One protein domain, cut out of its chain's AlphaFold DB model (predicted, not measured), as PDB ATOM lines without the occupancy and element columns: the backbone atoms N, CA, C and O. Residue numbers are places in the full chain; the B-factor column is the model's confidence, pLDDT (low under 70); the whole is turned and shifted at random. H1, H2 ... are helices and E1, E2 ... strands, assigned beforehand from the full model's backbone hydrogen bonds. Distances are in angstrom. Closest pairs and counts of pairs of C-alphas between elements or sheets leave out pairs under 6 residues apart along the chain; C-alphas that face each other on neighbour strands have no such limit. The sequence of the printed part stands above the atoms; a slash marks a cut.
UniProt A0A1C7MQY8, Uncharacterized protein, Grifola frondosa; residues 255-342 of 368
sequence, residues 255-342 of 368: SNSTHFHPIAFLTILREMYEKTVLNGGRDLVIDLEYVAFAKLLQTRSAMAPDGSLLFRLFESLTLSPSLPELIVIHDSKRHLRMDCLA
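AT A GLANCE: This is residues 255 to 342 of the 368 residues of an uncharacterized protein of Grifola frondosa (UniProt A0A1C7MQY8). What does the model look like? A small twisted sheet of four strands stands at one end, and two helices, H1 and H2, reach away from it and cross steeply, with a loop joining their far ends. H2 comes back to the sheet and leads straight into strand E1, while residues 277 to 282 of H1 and the loop stick out. What is it made of? The printed part has 88 residues, with two named helices and four named strands in the order H1 H2 E1 E2 E3 E4; the sheet runs E1 - E2 - E4 - E3, all antiparallel, and the class is mixed, helices and strands. How large is it? It is compact, with a radius of gyration of the C-alphas of 13.7 A and spans of 40 by 35 by 20 A.

HOW THE PARTS SIT: How is the sheet paired? E1, residues 301 to 303, and E2, residues 309 to 312, form a hairpin, with N 302 and O 310 within hydrogen-bond range at 2.8 A. E4, residues 333 to 337, is antiparallel to E2, with N 311 and O 336 at 2.8 A, and forms a hairpin with E3, residues 327 to 330, with N 328 and O 335 at 2.9 A. The sheet is only just strongly twisted, its C-alphas up to 4.4 A off the best plane. How do the helices stand? H2, residues 288 to 300, only grazes the sheet with its residues 295 to 300; its closest C-alpha pair with E2 is Arg 300 and Arg 312, 5.2 A apart. H1, residues 262 to 278, is close to H2 but not clearly touching, the closest C-alphas, those of Met 272 and Tyr 290, being 7.0 A apart; their lines are only just about perpendicular at 72 degrees. In both helices every O i to N i+4 pair is within hydrogen-bond range.

IN THESE COORDINATES: Where do the helices run? H1 begins at C-alpha 262 (256.187, 254.887, 415.889) and is 22.9 A long; H2 is 18.3 A long. Where are the strands? E1 is 6.9 A long, E2 10.0 A, E3 9.6 A and E4 12.6 A, ending at C-alpha 337 (249.992, 262.375, 413.941).

THE WHOLE: Which link is long? Residues 313 to 326 link E2 to E3, and residues 318 to 319 pair, parallel, with residues 259 to 260. How far does it reach, and how sure is the model? The C-alphas farthest apart, those of Asp 283 and Ser 332, are 41.3 A apart, and the printed part has no cut. Residues 276 to 286 and 340 to 342 have pLDDT under 70.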
ATOM      1  N   SER A 255     265.119 251.988 420.253       88.50
ATOM      2  CA  SER A 255     266.130 250.937 420.164       88.50
ATOM      3  C   SER A 255     267.473 251.487 419.708       88.50
ATOM      4  O   SER A 255     267.571 252.477 418.975       88.50
ATOM      5  N   ASN A 256     268.537 250.840 420.193       80.31
ATOM      6  CA  ASN A 256     269.927 251.126 419.835       80.31
ATOM      7  C   ASN A 256     270.347 252.598 419.983       80.31
ATOM      8  O   ASN A 256     271.377 252.992 419.442       80.31
ATOM      9  N   SER A 257     269.587 253.420 420.715       77.94
ATOM     10  CA  SER A 257     269.774 254.872 420.842       77.94
ATOM     11  C   SER A 257     269.724 255.670 419.537       77.94
ATOM     12  O   SER A 257     270.087 256.843 419.529       77.94
ATOM     13  N   THR A 258     269.267 255.040 418.457       84.88
ATOM     14  CA  THR A 258     269.270 255.585 417.092       84.88
ATOM     15  C   THR A 258     267.903 255.520 416.427       84.88
ATOM     16  O   THR A 258     267.656 256.275 415.487       84.88
ATOM     17  N   HIS A 259     267.005 254.660 416.913       89.56
ATOM     18  CA  HIS A 259     265.700 254.447 416.305       89.56
ATOM     19  C   HIS A 259     264.565 254.831 417.251       89.56
ATOM     20  O   HIS A 259     264.616 254.557 418.452       89.56
ATOM     21  N   PHE A 260     263.533 255.434 416.669       91.69
ATOM     22  CA  PHE A 260     262.218 255.628 417.260       91.69
ATOM     23  C   PHE A 260     261.219 254.732 416.523       91.69
ATOM     24  O   PHE A 260     261.189 254.712 415.290       91.69
ATOM     25  N   HIS A 261     260.407 253.991 417.271       92.69
ATOM     26  CA  HIS A 261     259.457 253.026 416.728       92.69
ATOM     27  C   HIS A 261     258.022 253.554 416.858       92.69
ATOM     28  O   HIS A 261     257.389 253.369 417.903       92.69
ATOM     29  N   PRO A 262     257.480 254.206 415.811       89.00
ATOM     30  CA  PRO A 262     256.187 254.887 415.889       89.00
ATOM     31  C   PRO A 262     255.016 253.928 416.145       89.00
ATOM     32  O   PRO A 262     254.094 254.276 416.873       89.00
ATOM     33  N   ILE A 263     255.069 252.695 415.629       85.88
ATOM     34  CA  ILE A 263     254.016 251.692 415.861       85.88
ATOM     35  C   ILE A 263     253.966 251.285 417.339       85.88
ATOM     36  O   ILE A 263     252.896 251.276 417.946       85.88
ATOM     37  N   ALA A 264     255.124 250.992 417.941       89.38
ATOM     38  CA  ALA A 264     255.209 250.652 419.360       89.38
ATOM     39  C   ALA A 264     254.742 251.828 420.232       89.38
ATOM     40  O   ALA A 264     253.959 251.638 421.158       89.38
ATOM     41  N   PHE A 265     255.161 253.049 419.882       91.12
ATOM     42  CA  PHE A 265     254.724 254.277 420.539       91.12
ATOM     43  C   PHE A 265     253.194 254.435 420.539       91.12
ATOM     44  O   PHE A 265     252.603 254.611 421.602       91.12
ATOM     45  N   LEU A 266     252.544 254.326 419.374       85.12
ATOM     46  CA  LEU A 266     251.086 254.464 419.251       85.12
ATOM     47  C   LEU A 266     250.331 253.329 419.959       85.12
ATOM     48  O   LEU A 266     249.275 253.563 420.544       85.12
ATOM     49  N   THR A 267     250.889 252.116 419.960       84.19
ATOM     50  CA  THR A 267     250.326 250.973 420.698       84.19
ATOM     51  C   THR A 267     250.300 251.261 422.199       84.19
ATOM     52  O   THR A 267     249.262 251.135 422.839       84.19
ATOM     53  N   ILE A 268     251.418 251.736 422.751       87.12
ATOM     54  CA  ILE A 268     251.529 252.073 424.175       87.12
ATOM     55  C   ILE A 268     250.645 253.269 424.539       87.12
ATOM     56  O   ILE A 268     250.059 253.285 425.619       87.12
ATOM     57  N   LEU A 269     250.516 254.252 423.643       84.62
ATOM     58  CA  LEU A 269     249.603 255.381 423.817       84.62
ATOM     59  C   LEU A 269     248.153 254.913 423.975       84.62
ATOM     60  O   LEU A 269     247.474 255.341 424.908       84.62
ATOM     61  N   ARG A 270     247.706 254.001 423.105       81.12
ATOM     62  CA  ARG A 270     246.374 253.396 423.191       81.12
ATOM     63  C   ARG A 270     246.200 252.613 424.492       81.12
ATOM     64  O   ARG A 270     245.236 252.861 425.206       81.12
ATOM     65  N   GLU A 271     247.143 251.736 424.840       81.62
ATOM     66  CA  GLU A 271     247.080 250.967 426.093       81.62
ATOM     67  C   GLU A 271     247.004 251.877 427.326       81.62
ATOM     68  O   GLU A 271     246.232 251.618 428.250       81.62
ATOM     69  N   MET A 272     247.805 252.947 427.353       80.06
ATOM     70  CA  MET A 272     247.798 253.917 428.443       80.06
ATOM     71  C   MET A 272     246.439 254.615 428.539       80.06
ATOM     72  O   MET A 272     245.907 254.753 429.638       80.06
ATOM     73  N   TYR A 273     245.861 255.026 427.407       75.62
ATOM     74  CA  TYR A 273     244.543 255.659 427.361       75.62
ATOM     75  C   TYR A 273     243.437 254.712 427.848       75.62
ATOM     76  O   TYR A 273     242.662 255.081 428.726       75.62
ATOM     77  N   GLU A 274     243.397 253.472 427.354       73.69
ATOM     78  CA  GLU A 274     242.411 252.463 427.769       73.69
ATOM     79  C   GLU A 274     242.484 252.207 429.285       73.69
ATOM     80  O   GLU A 274     241.475 252.235 429.992       73.69
ATOM     81  N   LYS A 275     243.700 252.054 429.817       71.06
ATOM     82  CA  LYS A 275     243.940 251.820 431.245       71.06
ATOM     83  C   LYS A 275     243.580 253.002 432.144       71.06
ATOM     84  O   LYS A 275     243.120 252.790 433.264       71.06
ATOM     85  N   THR A 276     243.827 254.232 431.698       68.00
ATOM     86  CA  THR A 276     243.660 255.433 432.536       68.00
ATOM     87  C   THR A 276     242.276 256.055 432.404       68.00
ATOM     88  O   THR A 276     241.676 256.416 433.415       68.00
ATOM     89  N   VAL A 277     241.747 256.139 431.182       68.25
ATOM     90  CA  VAL A 277     240.493 256.834 430.870       68.25
ATOM     91  C   VAL A 277     239.306 255.873 430.888       68.25
ATOM     92  O   VAL A 277     238.318 256.157 431.563       68.25
ATOM     93  N   LEU A 278     239.390 254.718 430.215       65.25
ATOM     94  CA  LEU A 278     238.237 253.806 430.101       65.25
ATOM     95  C   LEU A 278     237.985 253.011 431.389       65.25
ATOM     96  O   LEU A 278     236.837 252.841 431.790       65.25
ATOM     97  N   ASN A 279     239.042 252.593 432.092       61.00
ATOM     98  CA  ASN A 279     238.906 251.865 433.361       61.00
ATOM     99  C   ASN A 279     238.669 252.785 434.579       61.00
ATOM    100  O   ASN A 279     238.633 252.322 435.721       61.00
ATOM    101  N   GLY A 280     238.514 254.098 434.362       55.41
ATOM    102  CA  GLY A 280     238.196 255.079 435.406       55.41
ATOM    103  C   GLY A 280     239.229 255.179 436.534       55.41
ATOM    104  O   GLY A 280     238.867 255.560 437.642       55.41
ATOM    105  N   GLY A 281     240.483 254.776 436.291       55.31
ATOM    106  CA  GLY A 281     241.594 254.870 437.249       55.31
ATOM    107  C   GLY A 281     241.466 254.032 438.530       55.31
ATOM    108  O   GLY A 281     242.321 254.149 439.403       55.31
ATOM    109  N   ARG A 282     240.433 253.190 438.666       50.81
ATOM    110  CA  ARG A 282     240.049 252.570 439.949       50.81
ATOM    111  C   ARG A 282     240.916 251.395 440.418       50.81
ATOM    112  O   ARG A 282     240.656 250.887 441.499       50.81
ATOM    113  N   ASP A 283     241.948 251.008 439.668       48.91
ATOM    114  CA  ASP A 283     242.863 249.925 440.071       48.91
ATOM    115  C   ASP A 283     244.250 249.999 439.396       48.91
ATOM    116  O   ASP A 283     244.962 249.003 439.251       48.91
ATOM    117  N   LEU A 284     244.650 251.183 438.912       53.75
ATOM    118  CA  LEU A 284     245.845 251.305 438.079       53.75
ATOM    119  C   LEU A 284     247.093 251.639 438.907       53.75
ATOM    120  O   LEU A 284     247.340 252.793 439.257       53.75
ATOM    121  N   VAL A 285     247.935 250.635 439.161       57.59
ATOM    122  CA  VAL A 285     249.335 250.875 439.540       57.59
ATOM    123  C   VAL A 285     250.031 251.482 438.322       57.59
ATOM    124  O   VAL A 285     250.371 250.763 437.392       57.59
ATOM    125  N   ILE A 286     250.213 252.806 438.299       65.69
ATOM    126  CA  ILE A 286     250.906 253.477 437.192       65.69
ATOM    127  C   ILE A 286     252.395 253.124 437.253       65.69
ATOM    128  O   ILE A 286     253.140 253.586 438.124       65.69
ATOM    129  N   ASP A 287     252.828 252.290 436.314       74.94
ATOM    130  CA  ASP A 287     254.212 251.892 436.109       74.94
ATOM    131  C   ASP A 287     255.097 253.129 435.883       74.94
ATOM    132  O   ASP A 287     254.690 254.111 435.256       74.94
ATOM    133  N   LEU A 288     256.364 253.063 436.307       79.94
ATOM    134  CA  LEU A 288     257.337 254.135 436.043       79.94
ATOM    135  C   LEU A 288     257.483 254.449 434.548       79.94
ATOM    136  O   LEU A 288     257.762 255.593 434.194       79.94
ATOM    137  N   GLU A 289     257.264 253.447 433.691       84.44
ATOM    138  CA  GLU A 289     257.242 253.616 432.239       84.44
ATOM    139  C   GLU A 289     256.097 254.516 431.784       84.44
ATOM    140  O   GLU A 289     256.330 255.417 430.986       84.44
ATOM    141  N   TYR A 290     254.887 254.336 432.320       83.94
ATOM    142  CA  TYR A 290     253.742 255.170 431.956       83.94
ATOM    143  C   TYR A 290     253.883 256.600 432.474       83.94
ATOM    144  O   TYR A 290     253.542 257.526 431.748       83.94
ATOM    145  N   VAL A 291     254.453 256.813 433.666       83.88
ATOM    146  CA  VAL A 291     254.738 258.176 434.157       83.88
ATOM    147  C   VAL A 291     255.732 258.889 433.236       83.88
ATOM    148  O   VAL A 291     255.494 260.016 432.797       83.88
ATOM    149  N   ALA A 292     256.845 258.230 432.912       87.44
ATOM    150  CA  ALA A 292     257.862 258.801 432.038       87.44
ATOM    151  C   ALA A 292     257.346 258.993 430.600       87.44
ATOM    152  O   ALA A 292     257.715 259.961 429.933       87.44
ATOM    153  N   PHE A 293     256.481 258.097 430.122       89.12
ATOM    154  CA  PHE A 293     255.834 258.189 428.815       89.12
ATOM    155  C   PHE A 293     254.798 259.318 428.757       89.12
ATOM    156  O   PHE A 293     254.797 260.097 427.808       89.12
ATOM    157  N   ALA A 294     253.976 259.486 429.794       85.81
ATOM    158  CA  ALA A 294     253.031 260.595 429.907       85.81
ATOM    159  C   ALA A 294     253.754 261.947 429.904       85.81
ATOM    160  O   ALA A 294     253.351 262.868 429.197       85.81
ATOM    161  N   LYS A 295     254.880 262.054 430.618       88.38
ATOM    162  CA  LYS A 295     255.707 263.263 430.589       88.38
ATOM    163  C   LYS A 295     256.356 263.494 429.223       88.38
ATOM    164  O   LYS A 295     256.443 264.638 428.779       88.38
ATOM    165  N   LEU A 296     256.778 262.431 428.533       90.81
ATOM    166  CA  LEU A 296     257.250 262.522 427.149       90.81
ATOM    167  C   LEU A 296     256.152 263.075 426.227       90.81
ATOM    168  O   LEU A 296     256.415 264.016 425.478       90.81
ATOM    169  N   LEU A 297     254.932 262.537 426.314       88.56
ATOM    170  CA  LEU A 297     253.776 263.021 425.560       88.56
ATOM    171  C   LEU A 297     253.501 264.488 425.871       88.56
ATOM    172  O   LEU A 297     253.462 265.298 424.954       88.56
ATOM    173  N   GLN A 298     253.397 264.852 427.147       84.94
ATOM    174  CA  GLN A 298     253.145 266.228 427.571       84.94
ATOM    175  C   GLN A 298     254.198 267.204 427.031       84.94
ATOM    176  O   GLN A 298     253.861 268.275 426.542       84.94
ATOM    177  N   THR A 299     255.475 266.825 427.087       87.62
ATOM    178  CA  THR A 299     256.592 267.700 426.693       87.62
ATOM    179  C   THR A 299     256.672 267.908 425.178       87.62
ATOM    180  O   THR A 299     257.253 268.889 424.711       87.62
ATOM    181  N   ARG A 300     256.159 266.959 424.389       89.62
ATOM    182  CA  ARG A 300     256.366 266.930 422.933       89.62
ATOM    183  C   ARG A 300     255.083 266.950 422.117       89.62
ATOM    184  O   ARG A 300     255.179 266.911 420.893       89.62
ATOM    185  N   SER A 301     253.924 267.014 422.758       88.69
ATOM    186  CA  SER A 301     252.658 267.170 422.051       88.69
ATOM    187  C   SER A 301     252.415 268.634 421.708       88.69
ATOM    188  O   SER A 301     252.672 269.522 422.517       88.69
ATOM    189  N   ALA A 302     251.903 268.871 420.510       84.00
ATOM    190  CA  ALA A 302     251.405 270.155 420.050       84.00
ATOM    191  C   ALA A 302     250.009 269.945 419.462       84.00
ATOM    192  O   ALA A 302     249.720 268.888 418.900       84.00
ATOM    193  N   MET A 303     249.141 270.938 419.607       80.38
ATOM    194  CA  MET A 303     247.834 270.938 418.961       80.38
ATOM    195  C   MET A 303     247.953 271.716 417.654       80.38
ATOM    196  O   MET A 303     248.378 272.870 417.664       80.38
ATOM    197  N   ALA A 304     247.613 271.070 416.545       75.56
ATOM    198  CA  ALA A 304     247.550 271.710 415.243       75.56
ATOM    199  C   ALA A 304     246.300 272.609 415.127       75.56
ATOM    200  O   ALA A 304     245.356 272.457 415.910       75.56
ATOM    201  N   PRO A 305     246.257 273.543 414.158       75.69
ATOM    202  CA  PRO A 305     245.130 274.467 413.986       75.69
ATOM    203  C   PRO A 305     243.774 273.790 413.738       75.69
ATOM    204  O   PRO A 305     242.734 274.365 414.043       75.69
ATOM    205  N   ASP A 306     243.780 272.573 413.195       73.94
ATOM    206  CA  ASP A 306     242.600 271.733 412.956       73.94
ATOM    207  C   ASP A 306     242.121 270.981 414.215       73.94
ATOM    208  O   ASP A 306     241.153 270.225 414.158       73.94
ATOM    209  N   GLY A 307     242.793 271.177 415.354       71.12
ATOM    210  CA  GLY A 307     242.528 270.475 416.607       71.12
ATOM    211  C   GLY A 307     243.215 269.112 416.720       71.12
ATOM    212  O   GLY A 307     243.055 268.442 417.742       71.12
ATOM    213  N   SER A 308     243.996 268.690 415.720       73.50
ATOM    214  CA  SER A 308     244.718 267.416 415.754       73.50
ATOM    215  C   SER A 308     245.880 267.457 416.751       73.50
ATOM    216  O   SER A 308     246.666 268.406 416.786       73.50
ATOM    217  N   LEU A 309     246.040 266.397 417.547       80.06
ATOM    218  CA  LEU A 309     247.194 266.232 418.433       80.06
ATOM    219  C   LEU A 309     248.385 265.645 417.664       80.06
ATOM    220  O   LEU A 309     248.304 264.580 417.049       80.06
ATOM    221  N   LEU A 310     249.514 266.340 417.735       86.25
ATOM    222  CA  LEU A 310     250.751 266.022 417.036       86.25
ATOM    223  C   LEU A 310     251.878 265.759 418.031       86.25
ATOM    224  O   LEU A 310     252.051 266.513 418.978       86.25
ATOM    225  N   PHE A 311     252.697 264.736 417.798       91.56
ATOM    226  CA  PHE A 311     253.886 264.446 418.600       91.56
ATOM    227  C   PHE A 311     255.160 264.858 417.861       91.56
ATOM    228  O   PHE A 311     255.489 264.298 416.815       91.56
ATOM    229  N   ARG A 312     255.921 265.810 418.405       92.38
ATOM    230  CA  ARG A 312     257.178 266.287 417.813       92.38
ATOM    231  C   ARG A 312     258.230 265.181 417.796       92.38
ATOM    232  O   ARG A 312     258.684 264.726 418.846       92.38
ATOM    233  N   LEU A 313     258.683 264.788 416.611       91.00
ATOM    234  CA  LEU A 313     259.691 263.739 416.449       91.00
ATOM    235  C   LEU A 313     261.077 264.222 416.887       91.00
ATOM    236  O   LEU A 313     261.366 265.419 416.888       91.00
ATOM    237  N   PHE A 314     261.936 263.291 417.295       88.25
ATOM    238  CA  PHE A 314     263.336 263.589 417.589       88.25
ATOM    239  C   PHE A 314     264.110 263.731 416.277       88.25
ATOM    240  O   PHE A 314     264.091 262.826 415.445       88.25
ATOM    241  N   GLU A 315     264.802 264.853 416.091       85.56
ATOM    242  CA  GLU A 315     265.542 265.128 414.851       85.56
ATOM    243  C   GLU A 315     266.698 264.146 414.633       85.56
ATOM    244  O   GLU A 315     266.956 263.749 413.499       85.56
ATOM    245  N   SER A 316     267.345 263.699 415.714       83.69
ATOM    246  CA  SER A 316     268.483 262.778 415.651       83.69
ATOM    247  C   SER A 316     268.109 261.298 415.530       83.69
ATOM    248  O   SER A 316     269.000 260.465 415.361       83.69
ATOM    249  N   LEU A 317     266.818 260.947 415.609       87.56
ATOM    250  CA  LEU A 317     266.369 259.555 415.546       87.56
ATOM    251  C   LEU A 317     265.783 259.200 414.180       87.56
ATOM    252  O   LEU A 317     265.072 259.977 413.540       87.56
ATOM    253  N   THR A 318     266.051 257.964 413.767       90.62
ATOM    254  CA  THR A 318     265.473 257.363 412.564       90.62
ATOM    255  C   THR A 318     264.155 256.678 412.914       90.62
ATOM    256  O   THR A 318     264.080 255.952 413.905       90.62
ATOM    257  N   LEU A 319     263.111 256.882 412.110       90.12
ATOM    258  CA  LEU A 319     261.852 256.152 412.275       90.12
ATOM    259  C   LEU A 319     261.986 254.729 411.737       90.12
ATOM    260  O   LEU A 319     262.463 254.528 410.621       90.12
ATOM    261  N   SER A 320     261.546 253.748 412.522       89.81
ATOM    262  CA  SER A 320     261.541 252.342 412.116       89.81
ATOM    263  C   SER A 320     260.238 251.639 412.533       89.81
ATOM    264  O   SER A 320     260.003 251.462 413.729       89.81
ATOM    265  N   PRO A 321     259.389 251.213 411.580       87.25
ATOM    266  CA  PRO A 321     259.491 251.486 410.145       87.25
ATOM    267  C   PRO A 321     259.308 252.982 409.836       87.25
ATOM    268  O   PRO A 321     258.838 253.753 410.675       87.25
ATOM    269  N   SER A 322     259.689 253.392 408.627       85.69
ATOM    270  CA  SER A 322     259.285 254.699 408.104       85.69
ATOM    271  C   SER A 322     257.768 254.694 407.900       85.69
ATOM    272  O   SER A 322     257.257 253.762 407.287       85.69
ATOM    273  N   LEU A 323     257.071 255.708 408.415       84.62
ATOM    274  CA  LEU A 323     255.620 255.889 408.266       84.62
ATOM    275  C   LEU A 323     255.337 257.285 407.693       84.62
ATOM    276  O   LEU A 323     254.874 258.161 408.428       84.62
ATOM    277  N   PRO A 324     255.703 257.555 406.427       84.81
ATOM    278  CA  PRO A 324     255.562 258.884 405.837       84.81
ATOM    279  C   PRO A 324     254.111 259.379 405.857       84.81
ATOM    280  O   PRO A 324     253.893 260.572 406.035       84.81
ATOM    281  N   GLU A 325     253.128 258.482 405.755       86.12
ATOM    282  CA  GLU A 325     251.703 258.821 405.774       86.12
ATOM    283  C   GLU A 325     251.210 259.420 407.103       86.12
ATOM    284  O   GLU A 325     250.235 260.171 407.114       86.12
ATOM    285  N   LEU A 326     251.890 259.134 408.220       82.19
ATOM    286  CA  LEU A 326     251.557 259.683 409.540       82.19
ATOM    287  C   LEU A 326     252.447 260.866 409.939       82.19
ATOM    288  O   LEU A 326     252.298 261.398 411.042       82.19
ATOM    289  N   ILE A 327     253.384 261.276 409.079       90.19
ATOM    290  CA  ILE A 327     254.324 262.357 409.369       90.19
ATOM    291  C   ILE A 327     253.848 263.646 408.706       90.19
ATOM    292  O   ILE A 327     253.640 263.707 407.499       90.19
ATOM    293  N   VAL A 328     253.751 264.705 409.501       88.88
ATOM    294  CA  VAL A 328     253.402 266.052 409.040       88.88
ATOM    295  C   VAL A 328     254.476 267.053 409.450       88.88
ATOM    296  O   VAL A 328     255.205 266.848 410.425       88.88
ATOM    297  N   ILE A 329     254.592 268.144 408.696       92.19
ATOM    298  CA  ILE A 329     255.437 269.279 409.070       92.19
ATOM    299  C   ILE A 329     254.562 270.305 409.782       92.19
ATOM    300  O   ILE A 329     253.603 270.810 409.208       92.19
ATOM    301  N   HIS A 330     254.909 270.610 411.026       85.81
ATOM    302  CA  HIS A 330     254.269 271.631 411.851       85.81
ATOM    303  C   HIS A 330     255.377 272.456 412.510       85.81
ATOM    304  O   HIS A 330     256.355 271.881 412.991       85.81
ATOM    305  N   ASP A 331     255.284 273.786 412.467       86.94
ATOM    306  CA  ASP A 331     256.334 274.711 412.930       86.94
ATOM    307  C   ASP A 331     257.742 274.360 412.421       86.94
ATOM    308  O   ASP A 331     258.713 274.295 413.180       86.94
ATOM    309  N   SER A 332     257.851 274.058 411.121       88.06
ATOM    310  CA  SER A 332     259.102 273.658 410.453       88.06
ATOM    311  C   SER A 332     259.767 272.394 411.019       88.06
ATOM    312  O   SER A 332     260.918 272.101 410.699       88.06
ATOM    313  N   LYS A 333     259.057 271.615 411.844       90.69
ATOM    314  CA  LYS A 333     259.549 270.378 412.459       90.69
ATOM    315  C   LYS A 333     258.667 269.193 412.091       90.69
ATOM    316  O   LYS A 333     257.460 269.318 411.880       90.69
ATOM    317  N   ARG A 334     259.279 268.007 412.050       92.88
ATOM    318  CA  ARG A 334     258.563 266.753 411.792       92.88
ATOM    319  C   ARG A 334     257.757 266.343 413.018       92.88
ATOM    320  O   ARG A 334     258.303 266.250 414.119       92.88
ATOM    321  N   HIS A 335     256.487 266.042 412.806       91.75
ATOM    322  CA  HIS A 335     255.574 265.558 413.826       91.75
ATOM    323  C   HIS A 335     254.902 264.264 413.372       91.75
ATOM    324  O   HIS A 335     254.629 264.085 412.189       91.75
ATOM    325  N   LEU A 336     254.644 263.367 414.319       91.44
ATOM    326  CA  LEU A 336     253.811 262.184 414.145       91.44
ATOM    327  C   LEU A 336     252.372 262.540 414.520       91.44
ATOM    328  O   LEU A 336     252.132 263.059 415.612       91.44
ATOM    329  N   ARG A 337     251.419 262.236 413.646       85.94
ATOM    330  CA  ARG A 337     249.992 262.375 413.941       85.94
ATOM    331  C   ARG A 337     249.559 261.373 415.011       85.94
ATOM    332  O   ARG A 337     249.869 260.187 414.914       85.94
ATOM    333  N   MET A 338     248.823 261.841 416.018       82.00
ATOM    334  CA  MET A 338     248.202 260.996 417.043       82.00
ATOM    335  C   MET A 338     246.686 260.933 416.830       82.00
ATOM    336  O   MET A 338     245.904 261.246 417.726       82.00
ATOM    337  N   ASP A 339     246.271 260.522 415.629       75.50
ATOM    338  CA  ASP A 339     244.862 260.524 415.203       75.50
ATOM    339  C   ASP A 339     243.947 259.710 416.131       75.50
ATOM    340  O   ASP A 339     242.761 259.999 416.257       75.50
ATOM    341  N   CYS A 340     244.498 258.716 416.838       68.38
ATOM    342  CA  CYS A 340     243.771 257.919 417.826       68.38
ATOM    343  C   CYS A 340     243.255 258.724 419.033       68.38
ATOM    344  O   CYS A 340     242.507 258.174 419.834       68.38
ATOM    345  N   LEU A 341     243.671 259.985 419.179       66.25
ATOM    346  CA  LEU A 341     243.217 260.909 420.219       66.25
ATOM    347  C   LEU A 341     242.354 262.059 419.668       66.25
ATOM    348  O   LEU A 341     242.054 262.990 420.410       66.25
ATOM    349  N   ALA A 342     241.991 262.044 418.381       64.44
ATOM    350  CA  ALA A 342     241.181 263.103 417.789       64.44
ATOM    351  C   ALA A 342     239.743 263.091 418.344       64.44
ATOM    352  O   ALA A 342     239.110 262.041 418.452       64.44
TER     353      ALA A 342